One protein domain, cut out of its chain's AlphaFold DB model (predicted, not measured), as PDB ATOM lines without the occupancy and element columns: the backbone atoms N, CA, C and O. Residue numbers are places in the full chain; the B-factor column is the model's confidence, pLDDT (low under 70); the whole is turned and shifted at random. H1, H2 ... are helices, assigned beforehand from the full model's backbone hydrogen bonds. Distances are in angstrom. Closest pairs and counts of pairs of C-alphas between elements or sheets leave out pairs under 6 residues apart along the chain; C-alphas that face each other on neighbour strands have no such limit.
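Overview. This is residues 281 to 363 of the 432 residues of an uncharacterized protein of Planctomycetes bacterium (UniProt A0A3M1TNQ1). The longest helix, H6, and H2 form two opposite sides of an open frame of helices and run nearly the same way, with H5 crossing between H2 and the first part of H6. H1 packs over the later part of H5 at that end, H4 with the short H3 lies at the other end of H2, and residues 352 to 357 of H6 stick out free. The printed part has 83 residues with six named helices, H1 to H6 in order, and no named strand: all helix. It is compact, with a radius of gyration of the C-alphas of 13.4 A and spans of 33 by 29 by 18 A.

Along the chain. H6, residues 345 to 363, is 26.9 A long and ends at C-alpha 363 (-14.913, -116.306, -59.926). H5, residues 328 to 343, measures 22.4 A, and H2, residues 289 to 304, 23.2 A. H1, residues 281 to 286, begins at C-alpha 281 (10.318, -120.927, -73.348). H3 is residues 309 to 313 and H4 residues 315 to 323.

Arrangement. H6 touches H5 only at the corner, C-alphas 341 and 347 being closest at 5.2 A. H5 is the hub; its residues 337 to 341 touch H1, closest C-alphas 283 and 341, 6.3 A, at a steep tilt of 49 degrees, opposite ways. H5 and H2 only just touch, with 3 pairs of C-alphas within 8 A, the closest being 294 and 330, 6.7 A. H2 touches H4 with residues 298 to 302, closest C-alphas 302 and 322, 6.9 A, about perpendicular at 76 degrees. H3 and H4 only just touch, only at the corner, with 3 pairs of C-alphas within 8 A, the closest being 311 and 318, 5.6 A. H2 and H6 are apart. Every O i to N i+4 pair is within hydrogen-bond range in H1, H4, H5 and H6; H2 has 11 of 12, and H3 0 of 1 but 2 of 2 O i to N i+3 pairs.

Size, cuts and confidence. The C-alphas farthest apart, Glu 290 and Asp 363, are 37.7 A apart. The printed part has no cut, and its five links are tight. Mean pLDDT of the printed part is 86.6; residues 309 and 313 are under 70.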
ATOM      1  N   ARG A 281       9.135-120.546 -72.571       93.75
ATOM      2  CA  ARG A 281      10.318-120.927 -73.348       93.75
ATOM      3  C   ARG A 281      10.062-120.774 -74.846       93.75
ATOM      4  O   ARG A 281      10.870-120.146 -75.511       93.75
ATOM      5  N   LYS A 282       8.933-121.280 -75.349       95.31
ATOM      6  CA  LYS A 282       8.564-121.157 -76.763       95.31
ATOM      7  C   LYS A 282       8.408-119.694 -77.184       95.31
ATOM      8  O   LYS A 282       8.862-119.321 -78.255       95.31
ATOM      9  N   LEU A 283       7.836-118.858 -76.318       92.44
ATOM     10  CA  LEU A 283       7.753-117.417 -76.548       92.44
ATOM     11  C   LEU A 283       9.151-116.787 -76.676       92.44
ATOM     12  O   LEU A 283       9.382-116.026 -77.603       92.44
ATOM     13  N   PHE A 284      10.096-117.136 -75.798       92.75
ATOM     14  CA  PHE A 284      11.484-116.658 -75.899       92.75
ATOM     15  C   PHE A 284      12.253-117.222 -77.098       92.75
ATOM     16  O   PHE A 284      13.202-116.591 -77.537       92.75
ATOM     17  N   GLU A 285      11.876-118.393 -77.612       93.12
ATOM     18  CA  GLU A 285      12.467-118.960 -78.831       93.12
ATOM     19  C   GLU A 285      11.999-118.228 -80.098       93.12
ATOM     20  O   GLU A 285      12.756-118.162 -81.058       93.12
ATOM     21  N   ILE A 286      10.771-117.694 -80.103       93.94
ATOM     22  CA  ILE A 286      10.212-116.911 -81.223       93.94
ATOM     23  C   ILE A 286      10.688-115.455 -81.172       93.94
ATOM     24  O   ILE A 286      10.844-114.809 -82.202       93.94
ATOM     25  N   LEU A 287      10.901-114.919 -79.969       93.62
ATOM     26  CA  LEU A 287      11.283-113.525 -79.788       93.62
ATOM     27  C   LEU A 287      12.730-113.271 -80.200       93.62
ATOM     28  O   LEU A 287      13.663-113.796 -79.589       93.62
ATOM     29  N   GLU A 288      12.912-112.368 -81.159       94.25
ATOM     30  CA  GLU A 288      14.221-111.784 -81.428       94.25
ATOM     31  C   GLU A 288      14.633-110.844 -80.273       94.25
ATOM     32  O   GLU A 288      13.777-110.317 -79.544       94.25
ATOM     33  N   PRO A 289      15.940-110.603 -80.064       92.19
ATOM     34  CA  PRO A 289      16.419-109.680 -79.035       92.19
ATOM     35  C   PRO A 289      15.788-108.282 -79.130       92.19
ATOM     36  O   PRO A 289      15.426-107.688 -78.114       92.19
ATOM     37  N   GLU A 290      15.594-107.776 -80.346       92.56
ATOM     38  CA  GLU A 290      14.966-106.488 -80.638       92.56
ATOM     39  C   GLU A 290      13.488-106.472 -80.220       92.56
ATOM     40  O   GLU A 290      12.971-105.462 -79.725       92.56
ATOM     41  N   ASP A 291      12.808-107.612 -80.347       92.62
ATOM     42  CA  ASP A 291      11.405-107.765 -79.974       92.62
ATOM     43  C   ASP A 291      11.206-107.715 -78.456       92.62
ATOM     44  O   ASP A 291      10.170-107.242 -77.984       92.62
ATOM     45  N   LEU A 292      12.209-108.111 -77.664       89.94
ATOM     46  CA  LEU A 292      12.172-107.959 -76.206       89.94
ATOM     47  C   LEU A 292      12.140-106.487 -75.787       89.94
ATOM     48  O   LEU A 292      11.395-106.116 -74.871       89.94
ATOM     49  N   ASP A 293      12.911-105.639 -76.463       89.75
ATOM     50  CA  ASP A 293      12.915-104.202 -76.200       89.75
ATOM     51  C   ASP A 293      11.613-103.542 -76.657       89.75
ATOM     52  O   ASP A 293      11.066-102.699 -75.933       89.75
ATOM     53  N   ARG A 294      11.064-103.959 -77.805       89.25
ATOM     54  CA  ARG A 294       9.733-103.532 -78.271       89.25
ATOM     55  C   ARG A 294       8.645-103.914 -77.274       89.25
ATOM     56  O   ARG A 294       7.865-103.057 -76.855       89.25
ATOM     57  N   LEU A 295       8.641-105.167 -76.817       86.81
ATOM     58  CA  LEU A 295       7.719-105.665 -75.799       86.81
ATOM     59  C   LEU A 295       7.810-104.846 -74.520       86.81
ATOM     60  O   LEU A 295       6.795-104.411 -73.979       86.81
ATOM     61  N   ARG A 296       9.030-104.607 -74.038       88.88
ATOM     62  CA  ARG A 296       9.263-103.817 -72.833       88.88
ATOM     63  C   ARG A 296       8.733-102.392 -72.982       88.88
ATOM     64  O   ARG A 296       8.037-101.923 -72.081       88.88
ATOM     65  N   LYS A 297       9.015-101.724 -74.105       88.00
ATOM     66  CA  LYS A 297       8.478-100.388 -74.411       88.00
ATOM     67  C   LYS A 297       6.948-100.400 -74.446       88.00
ATOM     68  O   LYS A 297       6.336 -99.531 -73.830       88.00
ATOM     69  N   GLY A 298       6.342-101.412 -75.067       85.25
ATOM     70  CA  GLY A 298       4.891-101.612 -75.085       85.25
ATOM     71  C   GLY A 298       4.299-101.793 -73.684       85.25
ATOM     72  O   GLY A 298       3.328-101.128 -73.326       85.25
ATOM     73  N   PHE A 299       4.918-102.618 -72.832       85.19
ATOM     74  CA  PHE A 299       4.495-102.789 -71.437       85.19
ATOM     75  C   PHE A 299       4.625-101.504 -70.615       85.19
ATOM     76  O   PHE A 299       3.723-101.172 -69.840       85.19
ATOM     77  N   ASP A 300       5.718-100.763 -70.789       86.75
ATOM     78  CA  ASP A 300       5.915 -99.483 -70.112       86.75
ATOM     79  C   ASP A 300       4.889 -98.439 -70.584       86.75
ATOM     80  O   ASP A 300       4.328 -97.718 -69.755       86.75
ATOM     81  N   ALA A 301       4.570 -98.401 -71.879       84.88
ATOM     82  CA  ALA A 301       3.522 -97.553 -72.442       84.88
ATOM     83  C   ALA A 301       2.129 -97.901 -71.891       84.88
ATOM     84  O   ALA A 301       1.415 -97.024 -71.392       84.88
ATOM     85  N   MET A 302       1.771 -99.190 -71.869       84.19
ATOM     86  CA  MET A 302       0.521 -99.666 -71.265       84.19
ATOM     87  C   MET A 302       0.414 -99.248 -69.795       84.19
ATOM     88  O   MET A 302      -0.628 -98.767 -69.339       84.19
ATOM     89  N   ARG A 303       1.513 -99.370 -69.046       84.06
ATOM     90  CA  ARG A 303       1.564 -98.956 -67.644       84.06
ATOM     91  C   ARG A 303       1.388 -97.444 -67.484       84.06
ATOM     92  O   ARG A 303       0.680 -97.025 -66.570       84.06
ATOM     93  N   ARG A 304       1.989 -96.628 -68.357       86.00
ATOM     94  CA  ARG A 304       1.854 -95.156 -68.347       86.00
ATOM     95  C   ARG A 304       0.432 -94.697 -68.662       86.00
ATOM     96  O   ARG A 304      -0.071 -93.804 -67.988       86.00
ATOM     97  N   LYS A 305      -0.244 -95.342 -69.619       84.31
ATOM     98  CA  LYS A 305      -1.653 -95.069 -69.977       84.31
ATOM     99  C   LYS A 305      -2.656 -95.560 -68.937       84.31
ATOM    100  O   LYS A 305      -3.853 -95.317 -69.082       84.31
ATOM    101  N   GLY A 306      -2.186 -96.263 -67.907       84.56
ATOM    102  CA  GLY A 306      -3.054 -96.872 -66.914       84.56
ATOM    103  C   GLY A 306      -3.978 -97.907 -67.543       84.56
ATOM    104  O   GLY A 306      -5.157 -97.934 -67.189       84.56
ATOM    105  N   VAL A 307      -3.462 -98.717 -68.480       81.00
ATOM    106  CA  VAL A 307      -4.169 -99.906 -68.973       81.00
ATOM    107  C   VAL A 307      -4.555-100.733 -67.758       81.00
ATOM    108  O   VAL A 307      -3.705-101.158 -66.969       81.00
ATOM    109  N   ARG A 308      -5.859-100.879 -67.564       78.56
ATOM    110  CA  ARG A 308      -6.421-101.602 -66.437       78.56
ATOM    111  C   ARG A 308      -6.666-103.055 -66.835       78.56
ATOM    112  O   ARG A 308      -6.803-103.344 -68.023       78.56
ATOM    113  N   PRO A 309      -6.769-103.980 -65.868       69.62
ATOM    114  CA  PRO A 309      -7.121-105.367 -66.160       69.62
ATOM    115  C   PRO A 309      -8.417-105.506 -66.970       69.62
ATOM    116  O   PRO A 309      -8.522-106.415 -67.786       69.62
ATOM    117  N   GLU A 310      -9.377-104.590 -66.811       72.31
ATOM    118  CA  GLU A 310     -10.627-104.609 -67.579       72.31
ATOM    119  C   GLU A 310     -10.413-104.299 -69.067       72.31
ATOM    120  O   GLU A 310     -11.176-104.773 -69.904       72.31
ATOM    121  N   ASP A 311      -9.370-103.543 -69.421       76.00
ATOM    122  CA  ASP A 311      -9.043-103.262 -70.822       76.00
ATOM    123  C   ASP A 311      -8.551-104.518 -71.550       76.00
ATOM    124  O   ASP A 311      -8.778-104.653 -72.747       76.00
ATOM    125  N   LEU A 312      -7.948-105.472 -70.828       71.19
ATOM    126  CA  LEU A 312      -7.504-106.752 -71.393       71.19
ATOM    127  C   LEU A 312      -8.678-107.624 -71.864       71.19
ATOM    128  O   LEU A 312      -8.484-108.508 -72.690       71.19
ATOM    129  N   ARG A 313      -9.893-107.368 -71.360       67.69
ATOM    130  CA  ARG A 313     -11.120-108.056 -71.795       67.69
ATOM    131  C   ARG A 313     -11.679-107.506 -73.103       67.69
ATOM    132  O   ARG A 313     -12.503-108.153 -73.739       67.69
ATOM    133  N   HIS A 314     -11.266-106.303 -73.483       78.06
ATOM    134  CA  HIS A 314     -11.741-105.616 -74.672       78.06
ATOM    135  C   HIS A 314     -10.560-105.438 -75.628       78.06
ATOM    136  O   HIS A 314      -9.927-104.380 -75.602       78.06
ATOM    137  N   PRO A 315     -10.252-106.445 -76.470       72.25
ATOM    138  CA  PRO A 315      -9.082-106.414 -77.346       72.25
ATOM    139  C   PRO A 315      -9.049-105.156 -78.216       72.25
ATOM    140  O   PRO A 315      -7.990-104.573 -78.398       72.25
ATOM    141  N   GLU A 316     -10.206-104.648 -78.643       80.19
ATOM    142  CA  GLU A 316     -10.317-103.381 -79.373       80.19
ATOM    143  C   GLU A 316      -9.831-102.166 -78.570       80.19
ATOM    144  O   GLU A 316      -9.106-101.331 -79.101       80.19
ATOM    145  N   ARG A 317     -10.188-102.063 -77.282       83.81
ATOM    146  CA  ARG A 317      -9.753-100.954 -76.413       83.81
ATOM    147  C   ARG A 317      -8.281-101.067 -76.059       83.81
ATOM    148  O   ARG A 317      -7.603-100.051 -75.919       83.81
ATOM    149  N   LEU A 318      -7.801-102.294 -75.876       80.44
ATOM    150  CA  LEU A 318      -6.387-102.556 -75.668       80.44
ATOM    151  C   LEU A 318      -5.589-102.145 -76.909       80.44
ATOM    152  O   LEU A 318      -4.620-101.406 -76.774       80.44
ATOM    153  N   LEU A 319      -6.039-102.549 -78.099       82.06
ATOM    154  CA  LEU A 319      -5.428-102.177 -79.373       82.06
ATOM    155  C   LEU A 319      -5.492-100.671 -79.617       82.06
ATOM    156  O   LEU A 319      -4.484-100.101 -79.996       82.06
ATOM    157  N   GLU A 320      -6.603 -99.997 -79.324       85.38
ATOM    158  CA  GLU A 320      -6.704 -98.533 -79.428       85.38
ATOM    159  C   GLU A 320      -5.698 -97.828 -78.499       85.38
ATOM    160  O   GLU A 320      -5.022 -96.876 -78.890       85.38
ATOM    161  N   LYS A 321      -5.541 -98.325 -77.264       85.88
ATOM    162  CA  LYS A 321      -4.561 -97.795 -76.305       85.88
ATOM    163  C   LYS A 321      -3.118 -98.093 -76.709       85.88
ATOM    164  O   LYS A 321      -2.249 -97.269 -76.430       85.88
ATOM    165  N   LEU A 322      -2.873 -99.240 -77.340       80.31
ATOM    166  CA  LEU A 322      -1.563 -99.644 -77.848       80.31
ATOM    167  C   LEU A 322      -1.184 -98.881 -79.121       80.31
ATOM    168  O   LEU A 322      -0.067 -98.386 -79.199       80.31
ATOM    169  N   GLN A 323      -2.113 -98.700 -80.063       85.88
ATOM    170  CA  GLN A 323      -1.909 -97.956 -81.314       85.88
ATOM    171  C   GLN A 323      -1.521 -96.494 -81.074       85.88
ATOM    172  O   GLN A 323      -0.824 -95.899 -81.886       85.88
ATOM    173  N   GLY A 324      -1.956 -95.905 -79.957       84.62
ATOM    174  CA  GLY A 324      -1.571 -94.544 -79.589       84.62
ATOM    175  C   GLY A 324      -0.156 -94.401 -79.016       84.62
ATOM    176  O   GLY A 324       0.259 -93.274 -78.770       84.62
ATOM    177  N   GLU A 325       0.556 -95.496 -78.741       86.81
ATOM    178  CA  GLU A 325       1.867 -95.474 -78.067       86.81
ATOM    179  C   GLU A 325       2.944 -96.299 -78.772       86.81
ATOM    180  O   GLU A 325       4.130 -95.988 -78.672       86.81
ATOM    181  N   MET A 326       2.544 -97.370 -79.448       88.12
ATOM    182  CA  MET A 326       3.425 -98.190 -80.259       88.12
ATOM    183  C   MET A 326       3.373 -97.700 -81.698       88.12
ATOM    184  O   MET A 326       2.329 -97.264 -82.185       88.12
ATOM    185  N   SER A 327       4.505 -97.789 -82.395       92.12
ATOM    186  CA  SER A 327       4.499 -97.578 -83.837       92.12
ATOM    187  C   SER A 327       3.606 -98.630 -84.512       92.12
ATOM    188  O   SER A 327       3.379 -99.727 -83.980       92.12
ATOM    189  N   SER A 328       3.078 -98.315 -85.695       89.88
ATOM    190  CA  SER A 328       2.323 -99.287 -86.493       89.88
ATOM    191  C   SER A 328       3.168-100.522 -86.817       89.88
ATOM    192  O   SER A 328       2.645-101.631 -86.815       89.88
ATOM    193  N   GLU A 329       4.474-100.338 -87.023       92.00
ATOM    194  CA  GLU A 329       5.437-101.416 -87.253       92.00
ATOM    195  C   GLU A 329       5.571-102.329 -86.027       92.00
ATOM    196  O   GLU A 329       5.407-103.541 -86.147       92.00
ATOM    197  N   ASP A 330       5.759-101.763 -84.829       90.25
ATOM    198  CA  ASP A 330       5.866-102.555 -83.597       90.25
ATOM    199  C   ASP A 330       4.558-103.292 -83.283       90.25
ATOM    200  O   ASP A 330       4.576-104.411 -82.773       90.25
ATOM    201  N   THR A 331       3.413-102.681 -83.600       87.50
ATOM    202  CA  THR A 331       2.095-103.310 -83.424       87.50
ATOM    203  C   THR A 331       1.934-104.506 -84.363       87.50
ATOM    204  O   THR A 331       1.487-105.566 -83.929       87.50
ATOM    205  N   LEU A 332       2.321-104.365 -85.636       88.94
ATOM    206  CA  LEU A 332       2.286-105.461 -86.609       88.94
ATOM    207  C   LEU A 332       3.240-106.590 -86.216       88.94
ATOM    208  O   LEU A 332       2.831-107.750 -86.214       88.94
ATOM    209  N   ARG A 333       4.466-106.253 -85.801       91.81
ATOM    210  CA  ARG A 333       5.446-107.236 -85.329       91.81
ATOM    211  C   ARG A 333       4.945-107.991 -84.100       91.81
ATOM    212  O   ARG A 333       5.066-109.208 -84.026       91.81
ATOM    213  N   PHE A 334       4.312-107.294 -83.159       88.88
ATOM    214  CA  PHE A 334       3.681-107.930 -82.003       88.88
ATOM    215  C   PHE A 334       2.586-108.913 -82.443       88.88
ATOM    216  O   PHE A 334       2.559-110.047 -81.976       88.88
ATOM    217  N   MET A 335       1.712-108.528 -83.376       88.50
ATOM    218  CA  MET A 335       0.667-109.423 -83.887       88.50
ATOM    219  C   MET A 335       1.238-110.659 -84.591       88.50
ATOM    220  O   MET A 335       0.707-111.752 -84.405       88.50
ATOM    221  N   GLU A 336       2.322-110.506 -85.351       92.12
ATOM    222  CA  GLU A 336       3.040-111.613 -85.987       92.12
ATOM    223  C   GLU A 336       3.580-112.601 -84.942       92.12
ATOM    224  O   GLU A 336       3.221-113.780 -84.976       92.12
ATOM    225  N   ILE A 337       4.332-112.108 -83.950       90.94
ATOM    226  CA  ILE A 337       4.895-112.925 -82.863       90.94
ATOM    227  C   ILE A 337       3.791-113.667 -82.109       90.94
ATOM    228  O   ILE A 337       3.904-114.861 -81.837       90.94
ATOM    229  N   PHE A 338       2.703-112.974 -81.758       89.12
ATOM    230  CA  PHE A 338       1.594-113.595 -81.037       89.12
ATOM    231  C   PHE A 338       0.843-114.610 -81.899       89.12
ATOM    232  O   PHE A 338       0.430-115.642 -81.374       89.12
ATOM    233  N   SER A 339       0.686-114.362 -83.200       89.62
ATOM    234  CA  SER A 339       0.073-115.313 -84.128       89.62
ATOM    235  C   SER A 339       0.914-116.583 -84.261       89.62
ATOM    236  O   SER A 339       0.381-117.685 -84.139       89.62
ATOM    237  N   GLU A 340       2.228-116.449 -84.451       94.12
ATOM    238  CA  GLU A 340       3.149-117.590 -84.508       94.12
ATOM    239  C   GLU A 340       3.165-118.358 -83.180       94.12
ATOM    240  O   GLU A 340       3.053-119.587 -83.145       94.12
ATOM    241  N   PHE A 341       3.213-117.632 -82.062       94.44
ATOM    242  CA  PHE A 341       3.171-118.228 -80.738       94.44
ATOM    243  C   PHE A 341       1.873-119.010 -80.507       94.44
ATOM    244  O   PHE A 341       1.925-120.175 -80.118       94.44
ATOM    245  N   LEU A 342       0.709-118.424 -80.792       92.12
ATOM    246  CA  LEU A 342      -0.592-119.090 -80.646       92.12
ATOM    247  C   LEU A 342      -0.804-120.221 -81.664       92.12
ATOM    248  O   LEU A 342      -1.611-121.123 -81.423       92.12
ATOM    249  N   ALA A 343      -0.073-120.229 -82.779       92.88
ATOM    250  CA  ALA A 343      -0.071-121.360 -83.697       92.88
ATOM    251  C   ALA A 343       0.613-122.599 -83.086       92.88
ATOM    252  O   ALA A 343       0.187-123.714 -83.399       92.88
ATOM    253  N   SER A 344       1.592-122.424 -82.187       96.88
ATOM    254  CA  SER A 344       2.302-123.520 -81.500       96.88
ATOM    255  C   SER A 344       1.463-124.226 -80.423       96.88
ATOM    256  O   SER A 344       0.598-123.620 -79.787       96.88
ATOM    257  N   GLU A 345       1.732-125.514 -80.174       95.94
ATOM    258  CA  GLU A 345       1.038-126.283 -79.129       95.94
ATOM    259  C   GLU A 345       1.291-125.701 -77.731       95.94
ATOM    260  O   GLU A 345       0.371-125.582 -76.915       95.94
ATOM    261  N   GLU A 346       2.527-125.284 -77.458       96.06
ATOM    262  CA  GLU A 346       2.925-124.686 -76.187       96.06
ATOM    263  C   GLU A 346       2.251-123.333 -75.962       96.06
ATOM    264  O   GLU A 346       1.853-123.024 -74.833       96.06
ATOM    265  N   GLY A 347       2.091-122.539 -77.024       91.38
ATOM    266  CA  GLY A 347       1.412-121.255 -76.950       91.38
ATOM    267  C   GLY A 347      -0.082-121.386 -76.697       91.38
ATOM    268  O   GLY A 347      -0.604-120.697 -75.821       91.38
ATOM    269  N   ARG A 348      -0.761-122.343 -77.346       93.12
ATOM    270  CA  ARG A 348      -2.170-122.659 -77.039       93.12
ATOM    271  C   ARG A 348      -2.340-123.154 -75.609       93.12
ATOM    272  O   ARG A 348      -3.250-122.714 -74.909       93.12
ATOM    273  N   ALA A 349      -1.445-124.028 -75.146       91.12
ATOM    274  CA  ALA A 349      -1.482-124.523 -73.774       91.12
ATOM    275  C   ALA A 349      -1.285-123.389 -72.755       91.12
ATOM    276  O   ALA A 349      -1.990-123.345 -71.747       91.12
ATOM    277  N   LEU A 350      -0.362-122.454 -73.009       90.56
ATOM    278  CA  LEU A 350      -0.176-121.285 -72.149       90.56
ATOM    279  C   LEU A 350      -1.394-120.360 -72.177       90.56
ATOM    280  O   LEU A 350      -1.836-119.931 -71.112       90.56
ATOM    281  N   ALA A 351      -1.940-120.077 -73.361       87.69
ATOM    282  CA  ALA A 351      -3.123-119.238 -73.523       87.69
ATOM    283  C   ALA A 351      -4.311-119.795 -72.726       87.69
ATOM    284  O   ALA A 351      -4.916-119.060 -71.946       87.69
ATOM    285  N   GLN A 352      -4.552-121.108 -72.804       88.38
ATOM    286  CA  GLN A 352      -5.589-121.775 -72.015       88.38
ATOM    287  C   GLN A 352      -5.345-121.648 -70.505       88.38
ATOM    288  O   GLN A 352      -6.274-121.426 -69.735       88.38
ATOM    289  N   GLU A 353      -4.094-121.773 -70.047       88.81
ATOM    290  CA  GLU A 353      -3.767-121.623 -68.625       88.81
ATOM    291  C   GLU A 353      -3.924-120.178 -68.127       88.81
ATOM    292  O   GLU A 353      -4.241-119.968 -66.949       88.81
ATOM    293  N   VAL A 354      -3.690-119.189 -68.994       83.94
ATOM    294  CA  VAL A 354      -3.951-117.771 -68.717       83.94
ATOM    295  C   VAL A 354      -5.454-117.518 -68.649       83.94
ATOM    296  O   VAL A 354      -5.905-116.916 -67.678       83.94
ATOM    297  N   GLU A 355      -6.235-118.026 -69.600       83.69
ATOM    298  CA  GLU A 355      -7.697-117.924 -69.602       83.69
ATOM    299  C   GLU A 355      -8.307-118.566 -68.345       83.69
ATOM    300  O   GLU A 355      -9.070-117.935 -67.614       83.69
ATOM    301  N   ASP A 356      -7.871-119.779 -68.000       85.25
ATOM    302  CA  ASP A 356      -8.243-120.466 -66.763       85.25
ATOM    303  C   ASP A 356      -7.905-119.651 -65.511       85.25
ATOM    304  O   ASP A 356      -8.605-119.711 -64.496       85.25
ATOM    305  N   LEU A 357      -6.761-118.962 -65.523       79.81
ATOM    306  CA  LEU A 357      -6.342-118.117 -64.416       79.81
ATOM    307  C   LEU A 357      -7.237-116.881 -64.315       79.81
ATOM    308  O   LEU A 357      -7.659-116.559 -63.206       79.81
ATOM    309  N   VAL A 358      -7.537-116.231 -65.441       77.56
ATOM    310  CA  VAL A 358      -8.445-115.081 -65.523       77.56
ATOM    311  C   VAL A 358      -9.825-115.477 -65.015       77.56
ATOM    312  O   VAL A 358     -10.290-114.875 -64.054       77.56
ATOM    313  N   ARG A 359     -10.408-116.567 -65.519       81.19
ATOM    314  CA  ARG A 359     -11.706-117.075 -65.059       81.19
ATOM    315  C   ARG A 359     -11.724-117.368 -63.557       81.19
ATOM    316  O   ARG A 359     -12.653-116.996 -62.855       81.19
ATOM    317  N   ARG A 360     -10.661-117.973 -63.012       81.56
ATOM    318  CA  ARG A 360     -10.548-118.204 -61.556       81.56
ATOM    319  C   ARG A 360     -10.414-116.913 -60.755       81.56
ATOM    320  O   ARG A 360     -10.801-116.890 -59.588       81.56
ATOM    321  N   LEU A 361      -9.783-115.887 -61.321       73.56
ATOM    322  CA  LEU A 361      -9.705-114.568 -60.701       73.56
ATOM    323  C   LEU A 361     -11.067-113.876 -60.744       73.56
ATOM    324  O   LEU A 361     -11.428-113.260 -59.752       73.56
ATOM    325  N   GLU A 362     -11.828-114.038 -61.821       77.00
ATOM    326  CA  GLU A 362     -13.201-113.542 -61.961       77.00
ATOM    327  C   GLU A 362     -14.132-114.206 -60.957       77.00
ATOM    328  O   GLU A 362     -14.669-113.520 -60.094       77.00
ATOM    329  N   ASP A 363     -14.169-115.540 -60.929       81.88
ATOM    330  CA  ASP A 363     -14.913-116.306 -59.926       81.88
ATOM    331  C   ASP A 363     -14.519-115.893 -58.496       81.88
ATOM    332  O   ASP A 363     -15.338-115.866 -57.574       81.88
TER     333      ASP A 363